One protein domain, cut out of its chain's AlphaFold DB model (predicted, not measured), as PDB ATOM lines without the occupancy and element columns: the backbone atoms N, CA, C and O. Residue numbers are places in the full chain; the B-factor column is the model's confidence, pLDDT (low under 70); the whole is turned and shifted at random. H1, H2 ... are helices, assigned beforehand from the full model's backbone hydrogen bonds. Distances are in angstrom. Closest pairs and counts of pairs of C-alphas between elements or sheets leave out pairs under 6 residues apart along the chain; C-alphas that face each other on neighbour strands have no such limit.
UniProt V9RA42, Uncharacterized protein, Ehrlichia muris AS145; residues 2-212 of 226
ATOM      1  N   LYS A   2     138.231 337.299 132.823       55.59
ATOM      2  CA  LYS A   2     139.136 336.120 132.836       55.59
ATOM      3  C   LYS A   2     140.293 336.196 133.854       55.59
ATOM      4  O   LYS A   2     140.660 335.167 134.409       55.59
ATOM      5  N   ASP A   3     140.831 337.385 134.130       61.47
ATOM      6  CA  ASP A   3     141.955 337.540 135.072       61.47
ATOM      7  C   ASP A   3     141.539 337.472 136.550       61.47
ATOM      8  O   ASP A   3     142.333 337.063 137.390       61.47
ATOM      9  N   ILE A   4     140.274 337.781 136.858       64.19
ATOM     10  CA  ILE A   4     139.709 337.686 138.216       64.19
ATOM     11  C   ILE A   4     139.530 336.209 138.600       64.19
ATOM     12  O   ILE A   4     139.992 335.788 139.655       64.19
ATOM     13  N   ILE A   5     138.992 335.397 137.681       66.25
ATOM     14  CA  ILE A   5     138.809 333.945 137.864       66.25
ATOM     15  C   ILE A   5     140.159 333.232 138.075       66.25
ATOM     16  O   ILE A   5     140.263 332.292 138.860       66.25
ATOM     17  N   LYS A   6     141.230 333.683 137.403       65.94
ATOM     18  CA  LYS A   6     142.585 333.139 137.612       65.94
ATOM     19  C   LYS A   6     143.137 333.460 139.003       65.94
ATOM     20  O   LYS A   6     143.777 332.600 139.603       65.94
ATOM     21  N   TYR A   7     142.889 334.668 139.504       71.19
ATOM     22  CA  TYR A   7     143.326 335.085 140.835       71.19
ATOM     23  C   TYR A   7     142.588 334.328 141.945       71.19
ATOM     24  O   TYR A   7     143.229 333.844 142.875       71.19
ATOM     25  N   GLU A   8     141.272 334.150 141.822       74.12
ATOM     26  CA  GLU A   8     140.466 333.374 142.777       74.12
ATOM     27  C   GLU A   8     140.916 331.907 142.847       74.12
ATOM     28  O   GLU A   8     141.134 331.375 143.938       74.12
ATOM     29  N   ASN A   9     141.164 331.280 141.693       78.00
ATOM     30  CA  ASN A   9     141.681 329.910 141.630       78.00
ATOM     31  C   ASN A   9     143.083 329.779 142.252       78.00
ATOM     32  O   ASN A   9     143.385 328.765 142.882       78.00
ATOM     33  N   PHE A  10     143.938 330.796 142.105       81.38
ATOM     34  CA  PHE A  10     145.272 330.811 142.708       81.38
ATOM     35  C   PHE A  10     145.211 330.926 144.238       81.38
ATOM     36  O   PHE A  10     145.870 330.156 144.935       81.38
ATOM     37  N   TYR A  11     144.380 331.826 144.778       83.56
ATOM     38  CA  TYR A  11     144.191 331.948 146.229       83.56
ATOM     39  C   TYR A  11     143.584 330.687 146.844       83.56
ATOM     40  O   TYR A  11     144.036 330.251 147.901       83.56
ATOM     41  N   PHE A  12     142.608 330.068 146.173       83.81
ATOM     42  CA  PHE A  12     142.014 328.812 146.627       83.81
ATOM     43  C   PHE A  12     143.046 327.676 146.685       83.81
ATOM     44  O   PHE A  12     143.123 326.953 147.680       83.81
ATOM     45  N   LEU A  13     143.898 327.557 145.660       88.19
ATOM     46  CA  LEU A  13     144.985 326.578 145.637       88.19
ATOM     47  C   LEU A  13     145.989 326.816 146.776       88.19
ATOM     48  O   LEU A  13     146.344 325.877 147.486       88.19
ATOM     49  N   MET A  14     146.408 328.066 146.991       88.81
ATOM     50  CA  MET A  14     147.334 328.422 148.073       88.81
ATOM     51  C   MET A  14     146.732 328.168 149.462       88.81
ATOM     52  O   MET A  14     147.429 327.672 150.347       88.81
ATOM     53  N   ALA A  15     145.436 328.435 149.649       87.44
ATOM     54  CA  ALA A  15     144.723 328.133 150.888       87.44
ATOM     55  C   ALA A  15     144.639 326.619 151.150       87.44
ATOM     56  O   ALA A  15     144.890 326.183 152.273       87.44
ATOM     57  N   MET A  16     144.359 325.801 150.126       91.12
ATOM     58  CA  MET A  16     144.386 324.338 150.266       91.12
ATOM     59  C   MET A  16     145.780 323.817 150.623       91.12
ATOM     60  O   MET A  16     145.904 322.990 151.524       91.12
ATOM     61  N   ILE A  17     146.831 324.317 149.966       92.12
ATOM     62  CA  ILE A  17     148.218 323.938 150.280       92.12
ATOM     63  C   ILE A  17     148.551 324.295 151.734       92.12
ATOM     64  O   ILE A  17     149.091 323.460 152.458       92.12
ATOM     65  N   ALA A  18     148.180 325.493 152.194       91.31
ATOM     66  CA  ALA A  18     148.387 325.907 153.579       91.31
ATOM     67  C   ALA A  18     147.642 324.998 154.574       91.31
ATOM     68  O   ALA A  18     148.232 324.567 155.564       91.31
ATOM     69  N   MET A  19     146.383 324.642 154.296       92.75
ATOM     70  CA  MET A  19     145.602 323.721 155.133       92.75
ATOM     71  C   MET A  19     146.224 322.323 155.203       92.75
ATOM     72  O   MET A  19     146.286 321.738 156.283       92.75
ATOM     73  N   ILE A  20     146.730 321.802 154.080       92.62
ATOM     74  CA  ILE A  20     147.437 320.514 154.037       92.62
ATOM     75  C   ILE A  20     148.705 320.574 154.895       92.62
ATOM     76  O   ILE A  20     148.941 319.675 155.698       92.62
ATOM     77  N   ILE A  21     149.495 321.646 154.783       92.31
ATOM     78  CA  ILE A  21     150.706 321.832 155.596       92.31
ATOM     79  C   ILE A  21     150.353 321.887 157.088       92.31
ATOM     80  O   ILE A  21     150.986 321.201 157.888       92.31
ATOM     81  N   VAL A  22     149.326 322.650 157.471       92.25
ATOM     82  CA  VAL A  22     148.868 322.736 158.867       92.25
ATOM     83  C   VAL A  22     148.394 321.373 159.377       92.25
ATOM     84  O   VAL A  22     148.766 320.981 160.480       92.25
ATOM     85  N   ALA A  23     147.638 320.615 158.579       91.00
ATOM     86  CA  ALA A  23     147.193 319.274 158.952       91.00
ATOM     87  C   ALA A  23     148.374 318.311 159.168       91.00
ATOM     88  O   ALA A  23     148.387 317.575 160.155       91.00
ATOM     89  N   ILE A  24     149.392 318.356 158.300       92.75
ATOM     90  CA  ILE A  24     150.621 317.560 158.449       92.75
ATOM     91  C   ILE A  24     151.375 317.955 159.725       92.75
ATOM     92  O   ILE A  24     151.824 317.079 160.462       92.75
ATOM     93  N   LEU A  25     151.483 319.254 160.022       91.12
ATOM     94  CA  LEU A  25     152.127 319.733 161.248       91.12
ATOM     95  C   LEU A  25     151.384 319.260 162.501       91.12
ATOM     96  O   LEU A  25     152.023 318.773 163.431       91.12
ATOM     97  N   ILE A  26     150.051 319.346 162.519       91.69
ATOM     98  CA  ILE A  26     149.233 318.849 163.634       91.69
ATOM     99  C   ILE A  26     149.426 317.339 163.799       91.69
ATOM    100  O   ILE A  26     149.698 316.889 164.907       91.69
ATOM    101  N   ALA A  27     149.350 316.562 162.715       88.19
ATOM    102  CA  ALA A  27     149.568 315.117 162.763       88.19
ATOM    103  C   ALA A  27     150.972 314.764 163.287       88.19
ATOM    104  O   ALA A  27     151.110 313.873 164.123       88.19
ATOM    105  N   GLY A  28     152.001 315.502 162.856       85.69
ATOM    106  CA  GLY A  28     153.371 315.342 163.342       85.69
ATOM    107  C   GLY A  28     153.518 315.659 164.833       85.69
ATOM    108  O   GLY A  28     154.142 314.892 165.562       85.69
ATOM    109  N   ILE A  29     152.900 316.745 165.310       87.50
ATOM    110  CA  ILE A  29     152.887 317.099 166.737       87.50
ATOM    111  C   ILE A  29     152.174 316.016 167.548       87.50
ATOM    112  O   ILE A  29     152.703 315.582 168.568       87.50
ATOM    113  N   VAL A  30     151.010 315.546 167.086       84.62
ATOM    114  CA  VAL A  30     150.251 314.481 167.754       84.62
ATOM    115  C   VAL A  30     151.096 313.214 167.874       84.62
ATOM    116  O   VAL A  30     151.214 312.703 168.983       84.62
ATOM    117  N   LEU A  31     151.749 312.772 166.792       83.56
ATOM    118  CA  LEU A  31     152.644 311.606 166.792       83.56
ATOM    119  C   LEU A  31     153.800 311.745 167.792       83.56
ATOM    120  O   LEU A  31     154.030 310.860 168.613       83.56
ATOM    121  N   VAL A  32     154.509 312.878 167.774       82.00
ATOM    122  CA  VAL A  32     155.625 313.123 168.705       82.00
ATOM    123  C   VAL A  32     155.134 313.142 170.155       82.00
ATOM    124  O   VAL A  32     155.776 312.581 171.047       82.00
ATOM    125  N   CYS A  33     153.981 313.765 170.407       77.56
ATOM    126  CA  CYS A  33     153.370 313.784 171.727       77.56
ATOM    127  C   CYS A  33     152.988 312.371 172.188       77.56
ATOM    128  O   CYS A  33     153.348 312.002 173.308       77.56
ATOM    129  N   THR A  34     152.334 311.562 171.348       78.81
ATOM    130  CA  THR A  34     151.950 310.184 171.698       78.81
ATOM    131  C   THR A  34     153.166 309.306 171.968       78.81
ATOM    132  O   THR A  34     153.221 308.668 173.021       78.81
ATOM    133  N   ASP A  35     154.188 309.363 171.112       75.62
ATOM    134  CA  ASP A  35     155.422 308.587 171.282       75.62
ATOM    135  C   ASP A  35     156.131 308.953 172.590       75.62
ATOM    136  O   ASP A  35     156.576 308.089 173.350       75.62
ATOM    137  N   SER A  36     156.196 310.248 172.914       75.56
ATOM    138  CA  SER A  36     156.826 310.713 174.151       75.56
ATOM    139  C   SER A  36     156.097 310.219 175.413       75.56
ATOM    140  O   SER A  36     156.740 309.857 176.410       75.56
ATOM    141  N   ILE A  37     154.761 310.156 175.373       78.38
ATOM    142  CA  ILE A  37     153.926 309.640 176.464       78.38
ATOM    143  C   ILE A  37     154.142 308.132 176.612       78.38
ATOM    144  O   ILE A  37     154.350 307.647 177.729       78.38
ATOM    145  N   GLU A  38     154.163 307.399 175.499       77.19
ATOM    146  CA  GLU A  38     154.375 305.953 175.474       77.19
ATOM    147  C   GLU A  38     155.755 305.565 176.025       77.19
ATOM    148  O   GLU A  38     155.856 304.727 176.926       77.19
ATOM    149  N   VAL A  39     156.819 306.249 175.595       77.44
ATOM    150  CA  VAL A  39     158.181 306.037 176.118       77.44
ATOM    151  C   VAL A  39     158.235 306.281 177.628       77.44
ATOM    152  O   VAL A  39     158.812 305.489 178.387       77.44
ATOM    153  N   ARG A  40     157.596 307.354 178.111       80.00
ATOM    154  CA  ARG A  40     157.534 307.667 179.547       80.00
ATOM    155  C   ARG A  40     156.766 306.601 180.329       80.00
ATOM    156  O   ARG A  40     157.196 306.216 181.425       80.00
ATOM    157  N   ARG A  41     155.656 306.108 179.776       79.00
ATOM    158  CA  ARG A  41     154.854 305.011 180.336       79.00
ATOM    159  C   ARG A  41     155.673 303.731 180.429       79.00
ATOM    160  O   ARG A  41     155.740 303.132 181.502       79.00
ATOM    161  N   GLN A  42     156.367 303.351 179.360       82.81
ATOM    162  CA  GLN A  42     157.197 302.151 179.341       82.81
ATOM    163  C   GLN A  42     158.318 302.229 180.387       82.81
ATOM    164  O   GLN A  42     158.539 301.274 181.135       82.81
ATOM    165  N   LYS A  43     158.983 303.385 180.504       84.69
ATOM    166  CA  LYS A  43     160.017 303.619 181.525       84.69
ATOM    167  C   LYS A  43     159.458 303.498 182.945       84.69
ATOM    168  O   LYS A  43     160.085 302.865 183.796       84.69
ATOM    169  N   SER A  44     158.273 304.056 183.193       84.00
ATOM    170  CA  SER A  44     157.606 304.000 184.502       84.00
ATOM    171  C   SER A  44     157.173 302.576 184.860       84.00
ATOM    172  O   SER A  44     157.421 302.121 185.974       84.00
ATOM    173  N   CYS A  45     156.630 301.831 183.893       84.00
ATOM    174  CA  CYS A  45     156.271 300.423 184.052       84.00
ATOM    175  C   CYS A  45     157.497 299.553 184.375       84.00
ATOM    176  O   CYS A  45     157.474 298.784 185.335       84.00
ATOM    177  N   ARG A  46     158.614 299.722 183.650       87.38
ATOM    178  CA  ARG A  46     159.871 299.004 183.944       87.38
ATOM    179  C   ARG A  46     160.398 299.325 185.343       87.38
ATOM    180  O   ARG A  46     160.815 298.419 186.061       87.38
ATOM    181  N   ALA A  47     160.356 300.596 185.745       87.62
ATOM    182  CA  ALA A  47     160.771 301.009 187.081       87.62
ATOM    183  C   ALA A  47     159.881 300.398 188.178       87.62
ATOM    184  O   ALA A  47     160.402 299.954 189.200       87.62
ATOM    185  N   ALA A  48     158.564 300.329 187.959       89.00
ATOM    186  CA  ALA A  48     157.636 299.673 188.874       89.00
ATOM    187  C   ALA A  48     157.917 298.168 188.980       89.00
ATOM    188  O   ALA A  48     158.074 297.673 190.092       89.00
ATOM    189  N   LYS A  49     158.083 297.465 187.850       88.38
ATOM    190  CA  LYS A  49     158.447 296.038 187.826       88.38
ATOM    191  C   LYS A  49     159.712 295.753 188.629       88.38
ATOM    192  O   LYS A  49     159.709 294.854 189.462       88.38
ATOM    193  N   LYS A  50     160.763 296.556 188.429       90.75
ATOM    194  CA  LYS A  50     162.014 296.425 189.184       90.75
ATOM    195  C   LYS A  50     161.791 296.611 190.689       90.75
ATOM    196  O   LYS A  50     162.175 295.745 191.461       90.75
ATOM    197  N   ARG A  51     161.124 297.697 191.096       90.81
ATOM    198  CA  ARG A  51     160.880 297.994 192.519       90.81
ATOM    199  C   ARG A  51     160.027 296.935 193.208       90.81
ATOM    200  O   ARG A  51     160.367 296.510 194.301       90.81
ATOM    201  N   VAL A  52     158.924 296.517 192.587       92.69
ATOM    202  CA  VAL A  52     158.053 295.479 193.159       92.69
ATOM    203  C   VAL A  52     158.812 294.160 193.261       92.69
ATOM    204  O   VAL A  52     158.772 293.521 194.306       92.69
ATOM    205  N   GLY A  53     159.572 293.795 192.223       86.81
ATOM    206  CA  GLY A  53     160.445 292.625 192.250       86.81
ATOM    207  C   GLY A  53     161.446 292.656 193.407       86.81
ATOM    208  O   GLY A  53     161.572 291.664 194.118       86.81
ATOM    209  N   GLU A  54     162.110 293.789 193.641       90.56
ATOM    210  CA  GLU A  54     163.042 293.979 194.764       90.56
ATOM    211  C   GLU A  54     162.339 293.864 196.126       90.56
ATOM    212  O   GLU A  54     162.806 293.113 196.982       90.56
ATOM    213  N   ILE A  55     161.197 294.540 196.311       91.06
ATOM    214  CA  ILE A  55     160.419 294.512 197.562       91.06
ATOM    215  C   ILE A  55     159.948 293.091 197.880       91.06
ATOM    216  O   ILE A  55     160.150 292.608 198.993       91.06
ATOM    217  N   LEU A  56     159.339 292.402 196.911       88.25
ATOM    218  CA  LEU A  56     158.821 291.053 197.136       88.25
ATOM    219  C   LEU A  56     159.953 290.037 197.315       88.25
ATOM    220  O   LEU A  56     159.841 289.145 198.149       88.25
ATOM    221  N   SER A  57     161.073 290.198 196.605       86.81
ATOM    222  CA  SER A  57     162.252 289.344 196.800       86.81
ATOM    223  C   SER A  57     162.884 289.526 198.178       86.81
ATOM    224  O   SER A  57     163.378 288.554 198.741       86.81
ATOM    225  N   ALA A  58     162.895 290.749 198.717       86.94
ATOM    226  CA  ALA A  58     163.363 291.009 200.073       86.94
ATOM    227  C   ALA A  58     162.454 290.327 201.105       86.94
ATOM    228  O   ALA A  58     162.957 289.543 201.905       86.94
ATOM    229  N   ARG A  59     161.125 290.502 200.992       85.19
ATOM    230  CA  ARG A  59     160.142 289.827 201.863       85.19
ATOM    231  C   ARG A  59     160.324 288.301 201.854       85.19
ATOM    232  O   ARG A  59     160.386 287.686 202.906       85.19
ATOM    233  N   LEU A  60     160.533 287.700 200.678       83.38
ATOM    234  CA  LEU A  60     160.759 286.253 200.547       83.38
ATOM    235  C   LEU A  60     162.040 285.742 201.225       83.38
ATOM    236  O   LEU A  60     162.100 284.568 201.580       83.38
ATOM    237  N   LYS A  61     163.080 286.574 201.361       83.25
ATOM    238  CA  LYS A  61     164.334 286.190 202.039       83.25
ATOM    239  C   LYS A  61     164.212 286.218 203.560       83.25
ATOM    240  O   LYS A  61     165.001 285.563 204.228       83.25
ATOM    241  N   GLU A  62     163.267 286.995 204.076       80.62
ATOM    242  CA  GLU A  62     163.011 287.160 205.509       80.62
ATOM    243  C   GLU A  62     162.064 286.080 206.058       80.62
ATOM    244  O   GLU A  62     161.935 285.934 207.272       80.62
ATOM    245  N   CYS A  63     161.413 285.310 205.181       77.38
ATOM    246  CA  CYS A  63     160.479 284.259 205.568       77.38
ATOM    247  C   CYS A  63     161.167 282.966 206.016       77.38
ATOM    248  O   CYS A  63     162.249 282.611 205.543       77.38
ATOM    249  N   ASP A  64     160.474 282.231 206.889       73.31
ATOM    250  CA  ASP A  64     160.895 280.909 207.346       73.31
ATOM    251  C   ASP A  64     161.084 279.956 206.142       73.31
ATOM    252  O   ASP A  64     160.183 279.846 205.299       73.31
ATOM    253  N   PRO A  65     162.236 279.267 206.029       70.12
ATOM    254  CA  PRO A  65     162.500 278.309 204.957       70.12
ATOM    255  C   PRO A  65     161.531 277.116 204.910       70.12
ATOM    256  O   PRO A  65     161.533 276.403 203.906       70.12
ATOM    257  N   LEU A  66     160.725 276.886 205.952       73.62
ATOM    258  CA  LEU A  66     159.704 275.835 206.000       73.62
ATOM    259  C   LEU A  66     158.481 276.122 205.116       73.62
ATOM    260  O   LEU A  66     157.748 275.194 204.776       73.62
ATOM    261  N   TYR A  67     158.252 277.377 204.727       77.50
ATOM    262  CA  TYR A  67     157.129 277.745 203.869       77.50
ATOM    263  C   TYR A  67     157.410 277.469 202.384       77.50
ATOM    264  O   TYR A  67     158.520 277.664 201.880       77.50
ATOM    265  N   ASP A  68     156.370 277.080 201.639       83.75
ATOM    266  CA  ASP A  68     156.473 276.927 200.186       83.75
ATOM    267  C   ASP A  68     156.728 278.299 199.536       83.75
ATOM    268  O   ASP A  68     155.920 279.230 199.620       83.75
ATOM    269  N   LYS A  69     157.872 278.428 198.856       84.69
ATOM    270  CA  LYS A  69     158.306 279.687 198.232       84.69
ATOM    271  C   LYS A  69     157.324 280.211 197.185       84.69
ATOM    272  O   LYS A  69     157.264 281.421 196.976       84.69
ATOM    273  N   ASN A  70     156.591 279.342 196.495       85.94
ATOM    274  CA  ASN A  70     155.608 279.755 195.498       85.94
ATOM    275  C   ASN A  70     154.306 280.211 196.166       85.94
ATOM    276  O   ASN A  70     153.771 281.247 195.772       85.94
ATOM    277  N   LEU A  71     153.863 279.542 197.235       89.62
ATOM    278  CA  LEU A  71     152.739 280.023 198.050       89.62
ATOM    279  C   LEU A  71     153.045 281.366 198.727       89.62
ATOM    280  O   LEU A  71     152.200 282.266 198.735       89.62
ATOM    281  N   LEU A  72     154.274 281.563 199.211       90.12
ATOM    282  CA  LEU A  72     154.719 282.853 199.744       90.12
ATOM    283  C   LEU A  72     154.735 283.951 198.678       90.12
ATOM    284  O   LEU A  72     154.296 285.068 198.950       90.12
ATOM    285  N   LYS A  73     155.190 283.657 197.451       89.62
ATOM    286  CA  LYS A  73     155.129 284.624 196.336       89.62
ATOM    287  C   LYS A  73     153.698 285.099 196.097       89.62
ATOM    288  O   LYS A  73     153.478 286.302 195.980       89.62
ATOM    289  N   ILE A  74     152.740 284.175 196.055       93.25
ATOM    290  CA  ILE A  74     151.313 284.479 195.863       93.25
ATOM    291  C   ILE A  74     150.788 285.308 197.038       93.25
ATOM    292  O   ILE A  74     150.194 286.364 196.826       93.25
ATOM    293  N   THR A  75     151.071 284.878 198.269       93.50
ATOM    294  CA  THR A  75     150.668 285.558 199.510       93.50
ATOM    295  C   THR A  75     151.178 287.001 199.546       93.50
ATOM    296  O   THR A  75     150.408 287.940 199.757       93.50
ATOM    297  N   HIS A  76     152.471 287.221 199.299       93.75
ATOM    298  CA  HIS A  76     153.042 288.564 199.313       93.75
ATOM    299  C   HIS A  76     152.563 289.424 198.147       93.75
ATOM    300  O   HIS A  76     152.387 290.628 198.331       93.75
ATOM    301  N   ALA A  77     152.331 288.838 196.971       95.31
ATOM    302  CA  ALA A  77     151.777 289.569 195.841       95.31
ATOM    303  C   ALA A  77     150.350 290.057 196.134       95.31
ATOM    304  O   ALA A  77     150.078 291.239 195.937       95.31
ATOM    305  N   MET A  78     149.466 289.206 196.673       97.12
ATOM    306  CA  MET A  78     148.104 289.611 197.060       97.12
ATOM    307  C   MET A  78     148.115 290.699 198.139       97.12
ATOM    308  O   MET A  78     147.423 291.704 197.993       97.12
ATOM    309  N   ASN A  79     148.959 290.555 199.168       95.81
ATOM    310  CA  ASN A  79     149.138 291.586 200.196       95.81
ATOM    311  C   ASN A  79     149.600 292.914 199.607       95.81
ATOM    312  O   ASN A  79     149.031 293.959 199.900       95.81
ATOM    313  N   TYR A  80     150.609 292.877 198.742       96.31
ATOM    314  CA  TYR A  80     151.131 294.085 198.125       96.31
ATOM    315  C   TYR A  80     150.084 294.764 197.234       96.31
ATOM    316  O   TYR A  80     149.972 295.988 197.243       96.31
ATOM    317  N   ILE A  81     149.288 293.993 196.486       96.75
ATOM    318  CA  ILE A  81     148.171 294.530 195.699       96.75
ATOM    319  C   ILE A  81     147.152 295.211 196.628       96.75
ATOM    320  O   ILE A  81     146.775 296.354 196.369       96.75
ATOM    321  N   LEU A  82     146.761 294.562 197.731       96.75
ATOM    322  CA  LEU A  82     145.848 295.139 198.722       96.75
ATOM    323  C   LEU A  82     146.405 296.437 199.333       96.75
ATOM    324  O   LEU A  82     145.697 297.441 199.376       96.75
ATOM    325  N   GLU A  83     147.679 296.444 199.736       96.31
ATOM    326  CA  GLU A  83     148.390 297.626 200.245       96.31
ATOM    327  C   GLU A  83     148.339 298.779 199.228       96.31
ATOM    328  O   GLU A  83     148.078 299.926 199.593       96.31
ATOM    329  N   GLN A  84     148.549 298.494 197.936       95.25
ATOM    330  CA  GLN A  84     148.466 299.509 196.884       95.25
ATOM    331  C   GLN A  84     147.043 300.060 196.720       95.25
ATOM    332  O   GLN A  84     146.894 301.270 196.570       95.25
ATOM    333  N   PHE A  85     146.004 299.223 196.783       94.06
ATOM    334  CA  PHE A  85     144.613 299.691 196.740       94.06
ATOM    335  C   PHE A  85     144.239 300.546 197.955       94.06
ATOM    336  O   PHE A  85     143.603 301.589 197.809       94.06
ATOM    337  N   GLN A  86     144.660 300.143 199.154       93.94
ATOM    338  CA  GLN A  86     144.435 300.908 200.382       93.94
ATOM    339  C   GLN A  86     145.167 302.253 200.345       93.94
ATOM    340  O   GLN A  86     144.583 303.285 200.684       93.94
ATOM    341  N   TYR A  87     146.414 302.260 199.865       93.06
ATOM    342  CA  TYR A  87     147.152 303.493 199.612       93.06
ATOM    343  C   TYR A  87     146.409 304.374 198.606       93.06
ATOM    344  O   TYR A  87     146.207 305.561 198.858       93.06
ATOM    345  N   TRP A  88     145.906 303.795 197.516       90.81
ATOM    346  CA  TRP A  88     145.147 304.534 196.512       90.81
ATOM    347  C   TRP A  88     143.885 305.179 197.092       90.81
ATOM    348  O   TRP A  88     143.643 306.366 196.875       90.81
ATOM    349  N   LYS A  89     143.127 304.439 197.908       90.69
ATOM    350  CA  LYS A  89     141.960 304.955 198.635       90.69
ATOM    351  C   LYS A  89     142.330 306.124 199.549       90.69
ATOM    352  O   LYS A  89     141.580 307.087 199.643       90.69
ATOM    353  N   SER A  90     143.488 306.068 200.208       90.69
ATOM    354  CA  SER A  90     143.936 307.154 201.091       90.69
ATOM    355  C   SER A  90     144.231 308.465 200.345       90.69
ATOM    356  O   SER A  90     144.046 309.541 200.909       90.69
ATOM    357  N   LEU A  91     144.630 308.387 199.070       87.25
ATOM    358  CA  LEU A  91     144.879 309.558 198.220       87.25
ATOM    359  C   LEU A  91     143.594 310.184 197.663       87.25
ATOM    360  O   LEU A  91     143.585 311.372 197.328       87.25
ATOM    361  N   HIS A  92     142.516 309.402 197.581       82.44
ATOM    362  CA  HIS A  92     141.201 309.836 197.112       82.44
ATOM    363  C   HIS A  92     140.153 309.551 198.190       82.44
ATOM    364  O   HIS A  92     139.420 308.574 198.087       82.44
ATOM    365  N   PRO A  93     140.046 310.400 199.229       70.88
ATOM    366  CA  PRO A  93     139.104 310.183 200.330       70.88
ATOM    367  C   PRO A  93     137.625 310.258 199.907       70.88
ATOM    368  O   PRO A  93     136.745 309.894 200.688       70.88
ATOM    369  N   GLY A  94     137.327 310.709 198.682       74.12
ATOM    370  CA  GLY A  94     136.004 310.537 198.085       74.12
ATOM    371  C   GLY A  94     135.701 309.049 197.905       74.12
ATOM    372  O   GLY A  94     136.574 308.297 197.498       74.12
ATOM    373  N   ASN A  95     134.482 308.613 198.235       65.50
ATOM    374  CA  ASN A  95     134.082 307.203 198.205       65.50
ATOM    375  C   ASN A  95     134.141 306.609 196.787       65.50
ATOM    376  O   ASN A  95     133.157 306.577 196.043       65.50
ATOM    377  N   ASP A  96     135.331 306.165 196.420       82.25
ATOM    378  CA  ASP A  96     135.664 305.719 195.093       82.25
ATOM    379  C   ASP A  96     135.302 304.252 194.908       82.25
ATOM    380  O   ASP A  96     136.042 303.346 195.299       82.25
ATOM    381  N   ARG A  97     134.131 304.025 194.311       84.94
ATOM    382  CA  ARG A  97     133.573 302.679 194.151       84.94
ATOM    383  C   ARG A  97     134.523 301.726 193.433       84.94
ATOM    384  O   ARG A  97     134.570 300.561 193.796       84.94
ATOM    385  N   VAL A  98     135.296 302.205 192.457       86.31
ATOM    386  CA  VAL A  98     136.205 301.344 191.687       86.31
ATOM    387  C   VAL A  98     137.358 300.852 192.561       86.31
ATOM    388  O   VAL A  98     137.685 299.668 192.541       86.31
ATOM    389  N   ILE A  99     137.944 301.744 193.367       88.69
ATOM    390  CA  ILE A  99     139.008 301.368 194.309       88.69
ATOM    391  C   ILE A  99     138.446 300.430 195.384       88.69
ATOM    392  O   ILE A  99     139.095 299.444 195.727       88.69
ATOM    393  N   MET A 100     137.235 300.701 195.880       90.06
ATOM    394  CA  MET A 100     136.555 299.842 196.853       90.06
ATOM    395  C   MET A 100     136.313 298.431 196.311       90.06
ATOM    396  O   MET A 100     136.680 297.473 196.981       90.06
ATOM    397  N   PHE A 101     135.811 298.288 195.080       90.06
ATOM    398  CA  PHE A 101     135.653 296.970 194.459       90.06
ATOM    399  C   PHE A 101     136.986 296.227 194.330       90.06
ATOM    400  O   PHE A 101     137.047 295.036 194.617       90.06
ATOM    401  N   GLY A 102     138.068 296.923 193.967       91.75
ATOM    402  CA  GLY A 102     139.406 296.329 193.942       91.75
ATOM    403  C   GLY A 102     139.852 295.795 195.311       91.75
ATOM    404  O   GLY A 102     140.375 294.684 195.399       91.75
ATOM    405  N   ILE A 103     139.596 296.546 196.389       93.81
ATOM    406  CA  ILE A 103     139.860 296.109 197.772       93.81
ATOM    407  C   ILE A 103     139.039 294.863 198.112       93.81
ATOM    408  O   ILE A 103     139.592 293.899 198.648       93.81
ATOM    409  N   ASP A 104     137.745 294.872 197.796       91.81
ATOM    410  CA  ASP A 104     136.826 293.784 198.127       91.81
ATOM    411  C   ASP A 104     137.216 292.494 197.393       91.81
ATOM    412  O   ASP A 104     137.351 291.443 198.019       91.81
ATOM    413  N   PHE A 105     137.506 292.570 196.090       93.06
ATOM    414  CA  PHE A 105     137.934 291.414 195.300       93.06
ATOM    415  C   PHE A 105     139.223 290.779 195.831       93.06
ATOM    416  O   PHE A 105     139.288 289.557 195.989       93.06
ATOM    417  N   ILE A 106     140.235 291.585 196.162       96.06
ATOM    418  CA  ILE A 106     141.495 291.065 196.713       96.06
ATOM    419  C   ILE A 106     141.293 290.495 198.116       96.06
ATOM    420  O   ILE A 106     141.860 289.452 198.441       96.06
ATOM    421  N   SER A 107     140.451 291.123 198.935       93.50
ATOM    422  CA  SER A 107     140.118 290.611 200.268       93.50
ATOM    423  C   SER A 107     139.420 289.250 200.178       93.50
ATOM    424  O   SER A 107     139.790 288.320 200.894       93.50
ATOM    425  N   CYS A 108     138.480 289.089 199.243       91.31
ATOM    426  CA  CYS A 108     137.843 287.808 198.943       91.31
ATOM    427  C   CYS A 108     138.846 286.759 198.453       91.31
ATOM    428  O   CYS A 108     138.796 285.617 198.907       91.31
ATOM    429  N   ALA A 109     139.785 287.135 197.578       92.94
ATOM    430  CA  ALA A 109     140.832 286.233 197.104       92.94
ATOM    431  C   ALA A 109     141.723 285.736 198.255       92.94
ATOM    432  O   ALA A 109     142.006 284.542 198.345       92.94
ATOM    433  N   ILE A 110     142.105 286.627 199.177       93.88
ATOM    434  CA  ILE A 110     142.866 286.276 200.384       93.88
ATOM    435  C   ILE A 110     142.067 285.304 201.256       93.88
ATOM    436  O   ILE A 110     142.585 284.257 201.643       93.88
ATOM    437  N   MET A 111     140.794 285.604 201.524       90.31
ATOM    438  CA  MET A 111     139.935 284.729 202.323       90.31
ATOM    439  C   MET A 111     139.783 283.340 201.691       90.31
ATOM    440  O   MET A 111     139.972 282.344 202.382       90.31
ATOM    441  N   LEU A 112     139.543 283.251 200.381       88.75
ATOM    442  CA  LEU A 112     139.508 281.967 199.676       88.75
ATOM    443  C   LEU A 112     140.852 281.242 199.696       88.75
ATOM    444  O   LEU A 112     140.895 280.033 199.866       88.75
ATOM    445  N   SER A 113     141.973 281.947 199.571       90.81
ATOM    446  CA  SER A 113     143.279 281.287 199.643       90.81
ATOM    447  C   SER A 113     143.561 280.668 201.018       90.81
ATOM    448  O   SER A 113     144.297 279.686 201.096       90.81
ATOM    449  N   ARG A 114     142.932 281.173 202.091       89.50
ATOM    450  CA  ARG A 114     142.976 280.555 203.427       89.50
ATOM    451  C   ARG A 114     142.115 279.294 203.545       89.50
ATOM    452  O   ARG A 114     142.461 278.442 204.352       89.50
ATOM    453  N   THR A 115     141.032 279.130 202.770       85.31
ATOM    454  CA  THR A 115     140.197 277.906 202.851       85.31
ATOM    455  C   THR A 115     140.937 276.658 202.369       85.31
ATOM    456  O   THR A 115     140.597 275.554 202.781       85.31
ATOM    457  N   ILE A 116     141.931 276.830 201.495       86.00
ATOM    458  CA  ILE A 116     142.699 275.746 200.864       86.00
ATOM    459  C   ILE A 116     144.188 275.773 201.233       86.00
ATOM    460  O   ILE A 116     145.018 275.265 200.473       86.00
ATOM    461  N   ASP A 117     144.523 276.405 202.365       86.88
ATOM    462  CA  ASP A 117     145.879 276.518 202.925       86.88
ATOM    463  C   ASP A 117     146.934 277.085 201.947       86.88
ATOM    464  O   ASP A 117     148.136 276.847 202.076       86.88
ATOM    465  N   MET A 118     146.505 277.870 200.952       88.31
ATOM    466  CA  MET A 118     147.413 278.550 200.023       88.31
ATOM    467  C   MET A 118     147.993 279.838 200.605       88.31
ATOM    468  O   MET A 118     149.085 280.255 200.218       88.31
ATOM    469  N   TYR A 119     147.273 280.477 201.524       89.00
ATOM    470  CA  TYR A 119     147.721 281.695 202.184       89.00
ATOM    471  C   TYR A 119     148.644 281.379 203.364       89.00
ATOM    472  O   TYR A 119     148.262 280.653 204.277       89.00
ATOM    473  N   GLN A 120     149.863 281.917 203.353       85.62
ATOM    474  CA  GLN A 120     150.921 281.531 204.296       85.62
ATOM    475  C   GLN A 120     151.085 282.541 205.447       85.62
ATOM    476  O   GLN A 120     152.153 283.120 205.622       85.62
ATOM    477  N   ASP A 121     150.025 282.780 206.223       83.25
ATOM    478  CA  ASP A 121     150.069 283.595 207.457       83.25
ATOM    479  C   ASP A 121     149.773 282.793 208.737       83.25
ATOM    480  O   ASP A 121     149.785 283.347 209.835       83.25
ATOM    481  N   GLY A 122     149.500 281.490 208.603       76.06
ATOM    482  CA  GLY A 122     149.144 280.610 209.717       76.06
ATOM    483  C   GLY A 122     147.747 280.856 210.297       76.06
ATOM    484  O   GLY A 122     147.403 280.250 211.313       76.06
ATOM    485  N   LEU A 123     146.936 281.724 209.682       83.31
ATOM    486  CA  LEU A 123     145.593 282.053 210.147       83.31
ATOM    487  C   LEU A 123     144.538 281.268 209.369       83.31
ATOM    488  O   LEU A 123     144.516 281.240 208.140       83.31
ATOM    489  N   LYS A 124     143.593 280.690 210.112       83.38
ATOM    490  CA  LYS A 124     142.366 280.119 209.548       83.38
ATOM    491  C   LYS A 124     141.272 281.178 209.460       83.38
ATOM    492  O   LYS A 124     141.325 282.206 210.137       83.38
ATOM    493  N   LEU A 125     140.269 280.914 208.629       82.69
ATOM    494  CA  LEU A 125     139.065 281.740 208.574       82.69
ATOM    495  C   LEU A 125     138.309 281.702 209.900       82.69
ATOM    496  O   LEU A 125     138.185 280.661 210.542       82.69
ATOM    497  N   THR A 126     137.782 282.858 210.284       84.56
ATOM    498  CA  THR A 126     136.775 282.957 211.344       84.56
ATOM    499  C   THR A 126     135.411 282.500 210.823       84.56
ATOM    500  O   THR A 126     135.144 282.582 209.623       84.56
ATOM    501  N   ALA A 127     134.520 282.076 211.724       83.56
ATOM    502  CA  ALA A 127     133.156 281.675 211.367       83.56
ATOM    503  C   ALA A 127     132.375 282.794 210.647       83.56
ATOM    504  O   ALA A 127     131.586 282.520 209.742       83.56
ATOM    505  N   ASP A 128     132.634 284.056 211.001       84.81
ATOM    506  CA  ASP A 128     132.016 285.216 210.354       84.81
ATOM    507  C   ASP A 128     132.509 285.389 208.911       84.81
ATOM    508  O   ASP A 128     131.704 285.594 208.004       84.81
ATOM    509  N   GLN A 129     133.817 285.252 208.670       82.44
ATOM    510  CA  GLN A 129     134.386 285.317 207.317       82.44
ATOM    511  C   GLN A 129     133.898 284.158 206.443       82.44
ATOM    512  O   GLN A 129     133.589 284.352 205.270       82.44
ATOM    513  N   GLU A 130     133.798 282.956 207.009       81.62
ATOM    514  CA  GLU A 130     133.243 281.800 206.307       81.62
ATOM    515  C   GLU A 130     131.765 282.022 205.951       81.62
ATOM    516  O   GLU A 130     131.360 281.809 204.807       81.62
ATOM    517  N   SER A 131     130.975 282.547 206.893       81.44
ATOM    518  CA  SER A 131     129.568 282.895 206.664       81.44
ATOM    519  C   SER A 131     129.407 283.950 205.569       81.44
ATOM    520  O   SER A 131     128.552 283.790 204.700       81.44
ATOM    521  N   GLN A 132     130.262 284.978 205.550       81.31
ATOM    522  CA  GLN A 132     130.276 286.000 204.497       81.31
ATOM    523  C   GLN A 132     130.588 285.406 203.120       81.31
ATOM    524  O   GLN A 132     129.890 285.696 202.149       81.31
ATOM    525  N   LEU A 133     131.592 284.529 203.020       78.94
ATOM    526  CA  LEU A 133     131.918 283.862 201.758       78.94
ATOM    527  C   LEU A 133     130.760 282.992 201.243       78.94
ATOM    528  O   LEU A 133     130.532 282.930 200.031       78.94
ATOM    529  N   ILE A 134     130.023 282.336 202.145       79.75
ATOM    530  CA  ILE A 134     128.828 281.547 201.808       79.75
ATOM    531  C   ILE A 134     127.680 282.463 201.363       79.75
ATOM    532  O   ILE A 134     127.021 282.179 200.360       79.75
ATOM    533  N   GLU A 135     127.437 283.560 202.081       80.62
ATOM    534  CA  GLU A 135     126.393 284.540 201.766       80.62
ATOM    535  C   GLU A 135     126.612 285.166 200.385       80.62
ATOM    536  O   GLU A 135     125.692 285.219 199.564       80.62
ATOM    537  N   TRP A 136     127.855 285.540 200.079       74.31
ATOM    538  CA  TRP A 136     128.257 286.054 198.770       74.31
ATOM    539  C   TRP A 136     128.306 284.980 197.678       74.31
ATOM    540  O   TRP A 136     128.607 285.287 196.525       74.31
ATOM    541  N   ARG A 137     127.967 283.726 198.014       70.44
ATOM    542  CA  ARG A 137     127.962 282.562 197.114       70.44
ATOM    543  C   ARG A 137     129.318 282.291 196.465       70.44
ATOM    544  O   ARG A 137     129.379 281.684 195.396       70.44
ATOM    545  N   ILE A 138     130.387 282.732 197.121       71.31
ATOM    546  CA  ILE A 138     131.767 282.515 196.702       71.31
ATOM    547  C   ILE A 138     132.210 281.128 197.181       71.31
ATOM    548  O   ILE A 138     132.715 280.332 196.397       71.31
ATOM    549  N   LEU A 139     131.939 280.795 198.446       68.31
ATOM    550  CA  LEU A 139     132.132 279.448 198.977       68.31
ATOM    551  C   LEU A 139     130.819 278.664 198.855       68.31
ATOM    552  O   LEU A 139     129.804 279.017 199.462       68.31
ATOM    553  N   ARG A 140     130.804 277.594 198.051       64.94
ATOM    554  CA  ARG A 140     129.631 276.707 197.960       64.94
ATOM    555  C   ARG A 140     129.513 275.911 199.262       64.94
ATOM    556  O   ARG A 140     130.518 275.438 199.779       64.94
ATOM    557  N   LYS A 141     128.288 275.778 199.794       56.66
ATOM    558  CA  LYS A 141     128.024 275.061 201.056       56.66
ATOM    559  C   LYS A 141     128.710 273.681 201.073       56.66
ATOM    560  O   LYS A 141     128.666 272.994 200.051       56.66
ATOM    561  N   PRO A 142     129.198 273.224 202.240       49.94
ATOM    562  CA  PRO A 142     129.994 271.999 202.416       49.94
ATOM    563  C   PRO A 142     129.254 270.679 202.128       49.94
ATOM    564  O   PRO A 142     129.775 269.610 202.413       49.94
ATOM    565  N   ALA A 143     128.042 270.715 201.562       46.97
ATOM    566  CA  ALA A 143     127.315 269.508 201.163       46.97
ATOM    567  C   ALA A 143     128.028 268.729 200.036       46.97
ATOM    568  O   ALA A 143     127.731 267.558 199.825       46.97
ATOM    569  N   TYR A 144     128.967 269.376 199.341       50.00
ATOM    570  CA  TYR A 144     129.911 268.766 198.414       50.00
ATOM    571  C   TYR A 144     131.294 269.336 198.722       50.00
ATOM    572  O   TYR A 144     131.418 270.554 198.874       50.00
ATOM    573  N   GLU A 145     132.318 268.482 198.822       55.53
ATOM    574  CA  GLU A 145     133.714 268.925 198.863       55.53
ATOM    575  C   GLU A 145     133.934 269.900 197.702       55.53
ATOM    576  O   GLU A 145     133.784 269.551 196.529       55.53
ATOM    577  N   CYS A 146     134.176 271.169 198.027       61.59
ATOM    578  CA  CYS A 146     134.433 272.166 197.007       61.59
ATOM    579  C   CYS A 146     135.808 271.853 196.417       61.59
ATOM    580  O   CYS A 146     136.809 271.897 197.130       61.59
ATOM    581  N   ASP A 147     135.841 271.483 195.134       76.50
ATOM    582  CA  ASP A 147     137.075 271.115 194.443       76.50
ATOM    583  C   ASP A 147     138.106 272.243 194.590       76.50
ATOM    584  O   ASP A 147     137.881 273.386 194.173       76.50
ATOM    585  N   LYS A 148     139.254 271.905 195.183       81.12
ATOM    586  CA  LYS A 148     140.389 272.808 195.390       81.12
ATOM    587  C   LYS A 148     140.774 273.535 194.098       81.12
ATOM    588  O   LYS A 148     141.133 274.709 194.147       81.12
ATOM    589  N   ASN A 149     140.651 272.888 192.938       80.69
ATOM    590  CA  ASN A 149     140.947 273.492 191.639       80.69
ATOM    591  C   ASN A 149     139.952 274.593 191.250       80.69
ATOM    592  O   ASN A 149     140.350 275.585 190.634       80.69
ATOM    593  N   ILE A 150     138.678 274.457 191.634       82.81
ATOM    594  CA  ILE A 150     137.667 275.502 191.437       82.81
ATOM    595  C   ILE A 150     138.027 276.715 192.295       82.81
ATOM    596  O   ILE A 150     138.102 277.824 191.769       82.81
ATOM    597  N   ILE A 151     138.367 276.503 193.571       86.12
ATOM    598  CA  ILE A 151     138.774 277.588 194.477       86.12
ATOM    599  C   ILE A 151     140.034 278.301 193.953       86.12
ATOM    600  O   ILE A 151     140.080 279.529 193.926       86.12
ATOM    601  N   ILE A 152     141.033 277.560 193.459       88.25
ATOM    602  CA  ILE A 152     142.235 278.122 192.810       88.25
ATOM    603  C   ILE A 152     141.862 279.006 191.611       88.25
ATOM    604  O   ILE A 152     142.435 280.086 191.423       88.25
ATOM    605  N   SER A 153     140.913 278.559 190.785       86.75
ATOM    606  CA  SER A 153     140.423 279.333 189.644       86.75
ATOM    607  C   SER A 153     139.706 280.609 190.089       86.75
ATOM    608  O   SER A 153     139.944 281.672 189.512       86.75
ATOM    609  N   ASP A 154     138.877 280.530 191.129       88.88
ATOM    610  CA  ASP A 154     138.144 281.676 191.666       88.88
ATOM    611  C   ASP A 154     139.085 282.710 192.298       88.88
ATOM    612  O   ASP A 154     138.933 283.902 192.039       88.88
ATOM    613  N   ILE A 155     140.128 282.281 193.020       92.56
ATOM    614  CA  ILE A 155     141.188 283.172 193.530       92.56
ATOM    615  C   ILE A 155     141.848 283.931 192.375       92.56
ATOM    616  O   ILE A 155     141.981 285.155 192.428       92.56
ATOM    617  N   PHE A 156     142.248 283.224 191.312       93.44
ATOM    618  CA  PHE A 156     142.867 283.860 190.148       93.44
ATOM    619  C   PHE A 156     141.932 284.882 189.499       93.44
ATOM    620  O   PHE A 156     142.356 285.991 189.169       93.44
ATOM    621  N   LYS A 157     140.660 284.508 189.331       92.06
ATOM    622  CA  LYS A 157     139.641 285.370 188.742       92.06
ATOM    623  C   LYS A 157     139.425 286.629 189.577       92.06
ATOM    624  O   LYS A 157     139.472 287.710 189.015       92.06
ATOM    625  N   LEU A 158     139.282 286.513 190.895       93.44
ATOM    626  CA  LEU A 158     139.090 287.663 191.784       93.44
ATOM    627  C   LEU A 158     140.265 288.645 191.727       93.44
ATOM    628  O   LEU A 158     140.056 289.851 191.624       93.44
ATOM    629  N   VAL A 159     141.507 288.147 191.744       95.62
ATOM    630  CA  VAL A 159     142.686 289.023 191.624       95.62
ATOM    631  C   VAL A 159     142.714 289.720 190.265       95.62
ATOM    632  O   VAL A 159     143.043 290.902 190.196       95.62
ATOM    633  N   LYS A 160     142.338 289.017 189.192       94.44
ATOM    634  CA  LYS A 160     142.229 289.608 187.858       94.44
ATOM    635  C   LYS A 160     141.119 290.665 187.792       94.44
ATOM    636  O   LYS A 160     141.387 291.779 187.354       94.44
ATOM    637  N   ASP A 161     139.924 290.352 188.284       90.81
ATOM    638  CA  ASP A 161     138.761 291.249 188.294       90.81
ATOM    639  C   ASP A 161     139.071 292.543 189.073       90.81
ATOM    640  O   ASP A 161     138.692 293.634 188.641       90.81
ATOM    641  N   ALA A 162     139.840 292.459 190.168       91.75
ATOM    642  CA  ALA A 162     140.316 293.632 190.905       91.75
ATOM    643  C   ALA A 162     141.150 294.585 190.034       91.75
ATOM    644  O   ALA A 162     141.022 295.807 190.135       91.75
ATOM    645  N   ILE A 163     142.012 294.031 189.182       90.75
ATOM    646  CA  ILE A 163     142.910 294.793 188.310       90.75
ATOM    647  C   ILE A 163     142.132 295.363 187.131       90.75
ATOM    648  O   ILE A 163     142.239 296.557 186.859       90.75
ATOM    649  N   ASP A 164     141.304 294.540 186.487       87.19
ATOM    650  CA  ASP A 164     140.469 294.946 185.356       87.19
ATOM    651  C   ASP A 164     139.569 296.137 185.752       87.19
ATOM    652  O   ASP A 164     139.440 297.098 184.991       87.19
ATOM    653  N   CYS A 165     139.052 296.160 186.991       81.19
ATOM    654  CA  CYS A 165     138.280 297.289 187.523       81.19
ATOM    655  C   CYS A 165     139.031 298.631 187.461       81.19
ATOM    656  O   CYS A 165     138.445 299.648 187.083       81.19
ATOM    657  N   VAL A 166     140.316 298.663 187.824       80.62
ATOM    658  CA  VAL A 166     141.112 299.904 187.814       80.62
ATOM    659  C   VAL A 166     141.763 300.203 186.471       80.62
ATOM    660  O   VAL A 166     142.085 301.362 186.205       80.62
ATOM    661  N   GLU A 167     141.937 299.197 185.614       78.44
ATOM    662  CA  GLU A 167     142.408 299.392 184.244       78.44
ATOM    663  C   GLU A 167     141.383 300.148 183.400       78.44
ATOM    664  O   GLU A 167     141.735 301.186 182.842       78.44
ATOM    665  N   CYS A 168     140.117 299.717 183.402       68.31
ATOM    666  CA  CYS A 168     139.041 300.382 182.654       68.31
ATOM    667  C   CYS A 168     138.855 301.846 183.071       68.31
ATOM    668  O   CYS A 168     138.499 302.705 182.272       68.31
ATOM    669  N   ARG A 169     139.128 302.156 184.338       68.69
ATOM    670  CA  ARG A 169     139.044 303.521 184.851       68.69
ATOM    671  C   ARG A 169     140.150 304.442 184.319       68.69
ATOM    672  O   ARG A 169     139.956 305.654 184.232       68.69
ATOM    673  N   MET A 170     141.315 303.884 184.014       64.38
ATOM    674  CA  MET A 170     142.506 304.630 183.607       64.38
ATOM    675  C   MET A 170     142.548 304.964 182.115       64.38
ATOM    676  O   MET A 170     143.418 305.732 181.715       64.38
ATOM    677  N   GLU A 171     141.626 304.428 181.310       58.03
ATOM    678  CA  GLU A 171     141.555 304.693 179.866       58.03
ATOM    679  C   GLU A 171     141.199 306.156 179.530       58.03
ATOM    680  O   GLU A 171     141.573 306.647 178.465       58.03
ATOM    681  N   ASP A 172     140.641 306.917 180.479       52.84
ATOM    682  CA  ASP A 172     140.422 308.367 180.365       52.84
ATOM    683  C   ASP A 172     141.681 309.176 180.758       52.84
ATOM    684  O   ASP A 172     141.743 309.897 181.759       52.84
ATOM    685  N   PHE A 173     142.740 309.039 179.953       50.03
ATOM    686  CA  PHE A 173     144.113 309.486 180.247       50.03
ATOM    687  C   PHE A 173     144.349 311.004 180.378       50.03
ATOM    688  O   PHE A 173     145.444 311.414 180.766       50.03
ATOM    689  N   CYS A 174     143.366 311.861 180.097       46.59
ATOM    690  CA  CYS A 174     143.577 313.314 180.116       46.59
ATOM    691  C   CYS A 174     143.554 313.953 181.519       46.59
ATOM    692  O   CYS A 174     143.891 315.131 181.627       46.59
ATOM    693  N   SER A 175     143.193 313.229 182.593       50.72
ATOM    694  CA  SER A 175     143.021 313.846 183.928       50.72
ATOM    695  C   SER A 175     143.745 313.183 185.110       50.72
ATOM    696  O   SER A 175     143.744 313.743 186.208       50.72
ATOM    697  N   TYR A 176     144.392 312.028 184.927       63.03
ATOM    698  CA  TYR A 176     144.928 311.277 186.068       63.03
ATOM    699  C   TYR A 176     146.273 311.799 186.579       63.03
ATOM    700  O   TYR A 176     147.194 312.128 185.823       63.03
ATOM    701  N   LYS A 177     146.408 311.840 187.909       73.94
ATOM    702  CA  LYS A 177     147.645 312.252 188.573       73.94
ATOM    703  C   LYS A 177     148.720 311.193 188.326       73.94
ATOM    704  O   LYS A 177     148.465 309.994 188.379       73.94
ATOM    705  N   LYS A 178     149.970 311.638 188.152       79.88
ATOM    706  CA  LYS A 178     151.162 310.773 187.998       79.88
ATOM    707  C   LYS A 178     151.241 309.662 189.057       79.88
ATOM    708  O   LYS A 178     151.798 308.597 188.799       79.88
ATOM    709  N   GLU A 179     150.749 309.937 190.259       84.19
ATOM    710  CA  GLU A 179     150.750 308.993 191.370       84.19
ATOM    711  C   GLU A 179     149.790 307.820 191.159       84.19
ATOM    712  O   GLU A 179     150.203 306.679 191.356       84.19
ATOM    713  N   ASP A 180     148.592 308.067 190.629       86.38
ATOM    714  CA  ASP A 180     147.609 307.025 190.324       86.38
ATOM    715  C   ASP A 180     148.176 306.030 189.300       86.38
ATOM    716  O   ASP A 180     148.114 304.814 189.481       86.38
ATOM    717  N   SER A 181     148.822 306.540 188.244       84.50
ATOM    718  CA  SER A 181     149.460 305.685 187.236       84.50
ATOM    719  C   SER A 181     150.588 304.838 187.830       84.50
ATOM    720  O   SER A 181     150.773 303.686 187.441       84.50
ATOM    721  N   ASN A 182     151.344 305.379 188.793       87.81
ATOM    722  CA  ASN A 182     152.393 304.621 189.475       87.81
ATOM    723  C   ASN A 182     151.818 303.489 190.329       87.81
ATOM    724  O   ASN A 182     152.407 302.406 190.348       87.81
ATOM    725  N   ILE A 183     150.704 303.728 191.023       90.69
ATOM    726  CA  ILE A 183     150.004 302.701 191.801       90.69
ATOM    727  C   ILE A 183     149.541 301.581 190.869       90.69
ATOM    728  O   ILE A 183     149.870 300.420 191.111       90.69
ATOM    729  N   LEU A 184     148.901 301.920 189.743       90.06
ATOM    730  CA  LEU A 184     148.488 300.933 188.744       90.06
ATOM    731  C   LEU A 184     149.671 300.096 188.235       90.06
ATOM    732  O   LEU A 184     149.590 298.870 188.192       90.06
ATOM    733  N   TYR A 185     150.798 300.720 187.874       90.38
ATOM    734  CA  TYR A 185     151.967 299.969 187.397       90.38
ATOM    735  C   TYR A 185     152.548 299.033 188.460       90.38
ATOM    736  O   TYR A 185     153.054 297.963 188.117       90.38
ATOM    737  N   ARG A 186     152.478 299.410 189.739       93.62
ATOM    738  CA  ARG A 186     152.900 298.557 190.856       93.62
ATOM    739  C   ARG A 186     151.944 297.384 191.065       93.62
ATOM    740  O   ARG A 186     152.424 296.270 191.245       93.62
ATOM    741  N   ILE A 187     150.633 297.617 190.984       94.06
ATOM    742  CA  ILE A 187     149.611 296.560 191.028       94.06
ATOM    743  C   ILE A 187     149.843 295.561 189.888       94.06
ATOM    744  O   ILE A 187     149.995 294.371 190.150       94.06
ATOM    745  N   LYS A 188     149.993 296.039 188.643       92.31
ATOM    746  CA  LYS A 188     150.285 295.179 187.481       92.31
ATOM    747  C   LYS A 188     151.576 294.379 187.668       92.31
ATOM    748  O   LYS A 188     151.620 293.195 187.361       92.31
ATOM    749  N   ALA A 189     152.634 294.998 188.190       93.00
ATOM    750  CA  ALA A 189     153.885 294.293 188.457       93.00
ATOM    751  C   ALA A 189     153.732 293.178 189.506       93.00
ATOM    752  O   ALA A 189     154.293 292.099 189.328       93.00
ATOM    753  N   ALA A 190     152.975 293.419 190.579       95.44
ATOM    754  CA  ALA A 190     152.691 292.401 191.587       95.44
ATOM    755  C   ALA A 190     151.791 291.288 191.035       95.44
ATOM    756  O   ALA A 190     152.002 290.120 191.352       95.44
ATOM    757  N   PHE A 191     150.851 291.626 190.149       95.38
ATOM    758  CA  PHE A 191     150.012 290.644 189.474       95.38
ATOM    759  C   PHE A 191     150.804 289.676 188.595       95.38
ATOM    760  O   PHE A 191     150.525 288.485 188.620       95.38
ATOM    761  N   GLU A 192     151.822 290.142 187.868       93.69
ATOM    762  CA  GLU A 192     152.694 289.241 187.098       93.69
ATOM    763  C   GLU A 192     153.392 288.213 188.004       93.69
ATOM    764  O   GLU A 192     153.518 287.041 187.652       93.69
ATOM    765  N   ILE A 193     153.800 288.629 189.208       93.25
ATOM    766  CA  ILE A 193     154.424 287.740 190.199       93.25
ATOM    767  C   ILE A 193     153.393 286.760 190.770       93.25
ATOM    768  O   ILE A 193     153.680 285.567 190.876       93.25
ATOM    769  N   PHE A 194     152.186 287.239 191.086       94.69
ATOM    770  CA  PHE A 194     151.058 286.397 191.488       94.69
ATOM    771  C   PHE A 194     150.743 285.340 190.422       94.69
ATOM    772  O   PHE A 194     150.692 284.152 190.730       94.69
ATOM    773  N   LYS A 195     150.588 285.763 189.164       94.19
ATOM    774  CA  LYS A 195     150.270 284.899 188.026       94.19
ATOM    775  C   LYS A 195     151.330 283.818 187.843       94.19
ATOM    776  O   LYS A 195     150.974 282.647 187.776       94.19
ATOM    777  N   SER A 196     152.608 284.197 187.856       92.06
ATOM    778  CA  SER A 196     153.713 283.240 187.779       92.06
ATOM    779  C   SER A 196     153.685 282.231 188.936       92.06
ATOM    780  O   SER A 196     153.885 281.042 188.710       92.06
ATOM    781  N   GLY A 197     153.388 282.666 190.166       89.38
ATOM    782  CA  GLY A 197     153.227 281.752 191.300       89.38
ATOM    783  C   GLY A 197     152.062 280.773 191.116       89.38
ATOM    784  O   GLY A 197     152.208 279.584 191.389       89.38
ATOM    785  N   MET A 198     150.922 281.259 190.617       91.00
ATOM    786  CA  MET A 198     149.733 280.439 190.356       91.00
ATOM    787  C   MET A 198     149.955 279.408 189.243       91.00
ATOM    788  O   MET A 198     149.439 278.297 189.338       91.00
ATOM    789  N   GLU A 199     150.701 279.759 188.195       89.69
ATOM    790  CA  GLU A 199     151.049 278.845 187.096       89.69
ATOM    791  C   GLU A 199     151.868 277.652 187.606       89.69
ATOM    792  O   GLU A 199     151.496 276.511 187.344       89.69
ATOM    793  N   VAL A 200     152.876 277.899 188.448       86.88
ATOM    794  CA  VAL A 200     153.709 276.834 189.036       86.88
ATOM    795  C   VAL A 200     152.889 275.861 189.893       86.88
ATOM    796  O   VAL A 200     153.135 274.658 189.879       86.88
ATOM    797  N   ILE A 201     151.887 276.348 190.629       82.94
ATOM    798  CA  ILE A 201     151.007 275.477 191.430       82.94
ATOM    799  C   ILE A 201     150.116 274.617 190.540       82.94
ATOM    800  O   ILE A 201     149.907 273.443 190.833       82.94
ATOM    801  N   LYS A 202     149.586 275.188 189.454       81.00
ATOM    802  CA  LYS A 202     148.759 274.437 188.505       81.00
ATOM    803  C   LYS A 202     149.556 273.323 187.830       81.00
ATOM    804  O   LYS A 202     149.022 272.230 187.672       81.00
ATOM    805  N   GLU A 203     150.808 273.589 187.465       80.50
ATOM    806  CA  GLU A 203     151.717 272.582 186.905       80.50
ATOM    807  C   GLU A 203     151.995 271.466 187.917       80.50
ATOM    808  O   GLU A 203     151.755 270.300 187.610       80.50
ATOM    809  N   LYS A 204     152.360 271.816 189.157       77.12
ATOM    810  CA  LYS A 204     152.608 270.839 190.226       77.12
ATOM    811  C   LYS A 204     151.390 269.949 190.510       77.12
ATOM    812  O   LYS A 204     151.521 268.734 190.586       77.12
ATOM    813  N   ASN A 205     150.194 270.533 190.607       72.06
ATOM    814  CA  ASN A 205     148.962 269.768 190.838       72.06
ATOM    815  C   ASN A 205     148.643 268.811 189.677       72.06
ATOM    816  O   ASN A 205     148.044 267.759 189.892       72.06
ATOM    817  N   LYS A 206     149.009 269.179 188.444       73.38
ATOM    818  CA  LYS A 206     148.821 268.330 187.267       73.38
ATOM    819  C   LYS A 206     149.793 267.147 187.279       73.38
ATOM    820  O   LYS A 206     149.360 266.025 187.050       73.38
ATOM    821  N   GLU A 207     151.061 267.391 187.599       69.62
ATOM    822  CA  GLU A 207     152.083 266.343 187.731       69.62
ATOM    823  C   GLU A 207     151.745 265.352 188.858       69.62
ATOM    824  O   GLU A 207     151.848 264.142 188.668       69.62
ATOM    825  N   GLU A 208     151.269 265.841 190.008       68.88
ATOM    826  CA  GLU A 208     150.825 264.993 191.125       68.88
ATOM    827  C   GLU A 208     149.626 264.108 190.740       68.88
ATOM    828  O   GLU A 208     149.556 262.942 191.131       68.88
ATOM    829  N   LEU A 209     148.692 264.640 189.944       61.03
ATOM    830  CA  LEU A 209     147.550 263.882 189.431       61.03
ATOM    831  C   LEU A 209     147.980 262.806 188.422       61.03
ATOM    832  O   LEU A 209     147.466 261.688 188.465       61.03
ATOM    833  N   GLU A 210     148.930 263.120 187.539       68.06
ATOM    834  CA  GLU A 210     149.492 262.173 186.570       68.06
ATOM    835  C   GLU A 210     150.285 261.045 187.264       68.06
ATOM    836  O   GLU A 210     150.090 259.877 186.928       68.06
ATOM    837  N   ASP A 211     151.091 261.347 188.290       65.19
ATOM    838  CA  ASP A 211     151.823 260.337 189.078       65.19
ATOM    839  C   ASP A 211     150.874 259.405 189.856       65.19
ATOM    840  O   ASP A 211     151.073 258.189 189.903       65.19
ATOM    841  N   MET A 212     149.782 259.940 190.416       62.25
ATOM    842  CA  MET A 212     148.749 259.122 191.063       62.25
ATOM    843  C   MET A 212     148.035 258.191 190.075       62.25
ATOM    844  O   MET A 212     147.763 257.042 190.418       62.25
TER     845      MET A 212
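This is residues 2 to 212 of the 226 residues of an uncharacterized protein of Ehrlichia muris AS145 (UniProt V9RA42). A compact bundle of four helices, H2, H3, H5 and H6, has one very long helix, H1, crossing it at a steep slant; the end of H1 packs on H2 and H6, while residues 2 to 40 of H1 stick out as a long straight arm. The bundle runs up and down, each helix running against the one before it in the chain; the short helix H4 lies near H3 between two long links, and residues 206 to 212 of H6 also stick out. The printed part has 211 residues with six named helices, in the order H1 to H6, and no named strand; its class is all helix. The whole is extended, with a radius of gyration of the C-alphas of 25.9 A and spans of 96 by 42 by 37 A, the arm making the length.

H1, residues 2 to 62, touches H2, residues 69 to 91, with residues 56 to 60 alone; the closest C-alphas are those of Leu 56 and His 76, 6.7 A apart, at a steep tilt of 54 degrees, opposite ways. H1 also touches H6, residues 178 to 212, with residues 44 to 53 alone; the closest C-alphas, those of Lys 49 and Ala 189, are 4.9 A apart, at a steep tilt of 56 degrees, the same way. H2 and H6 touch at a shallow tilt of 24 degrees, opposite ways, the closest C-alphas being those of Ile 74 and Phe 194, 4.8 A apart. H2 and H3, residues 97 to 115, form a hairpin, with the closest C-alphas, those of Phe 85 and Ile 103, 6.0 A apart. H4, residues 127 to 135, touches no helix but is close to H3, not clearly touching, with the closest C-alphas, those of Met 111 and Gln 129, 7.5 A apart. H5, residues 148 to 170, touches H3 at a shallow tilt of 15 degrees, opposite ways, with the closest C-alphas, those of Gly 102 and Ala 162, 4.2 A apart. H5 and H6 form a second hairpin, closest at the C-alphas of Ile 163 and Lys 188, 7.4 A apart. H3 and H6 are apart. In H1, H2, H3 and H4 every O i to N i+4 pair is within hydrogen-bond range; in H5 17 of 19 are, and in H6 30 of 31.

H1 begins at C-alpha 2 (139.136, 336.120, 132.836) and is 90.8 A long from first to last C-alpha, ending at C-alpha 62 (163.011, 287.160, 205.509). H2 measures 32.7 A, H3 27.1 A, H4 12.1 A and H5 34.0 A. H6 measures 51.8 A and ends at C-alpha 212 (148.749, 259.122, 191.063).

The C-alphas of Lys 2 and Met 212, the two farthest apart, are 97.0 A from each other. Without the stretches that stand free, the body spans 51 by 36 by 24 A. The printed part has no cut. The links H3 to H4 and H4 to H5 are long, with 11 and 12 residues. The mean pLDDT of the printed part is 82.9; it is under 70 at residues 2 to 6, 95, 139 to 146, 168 to 176 and 207 to 212.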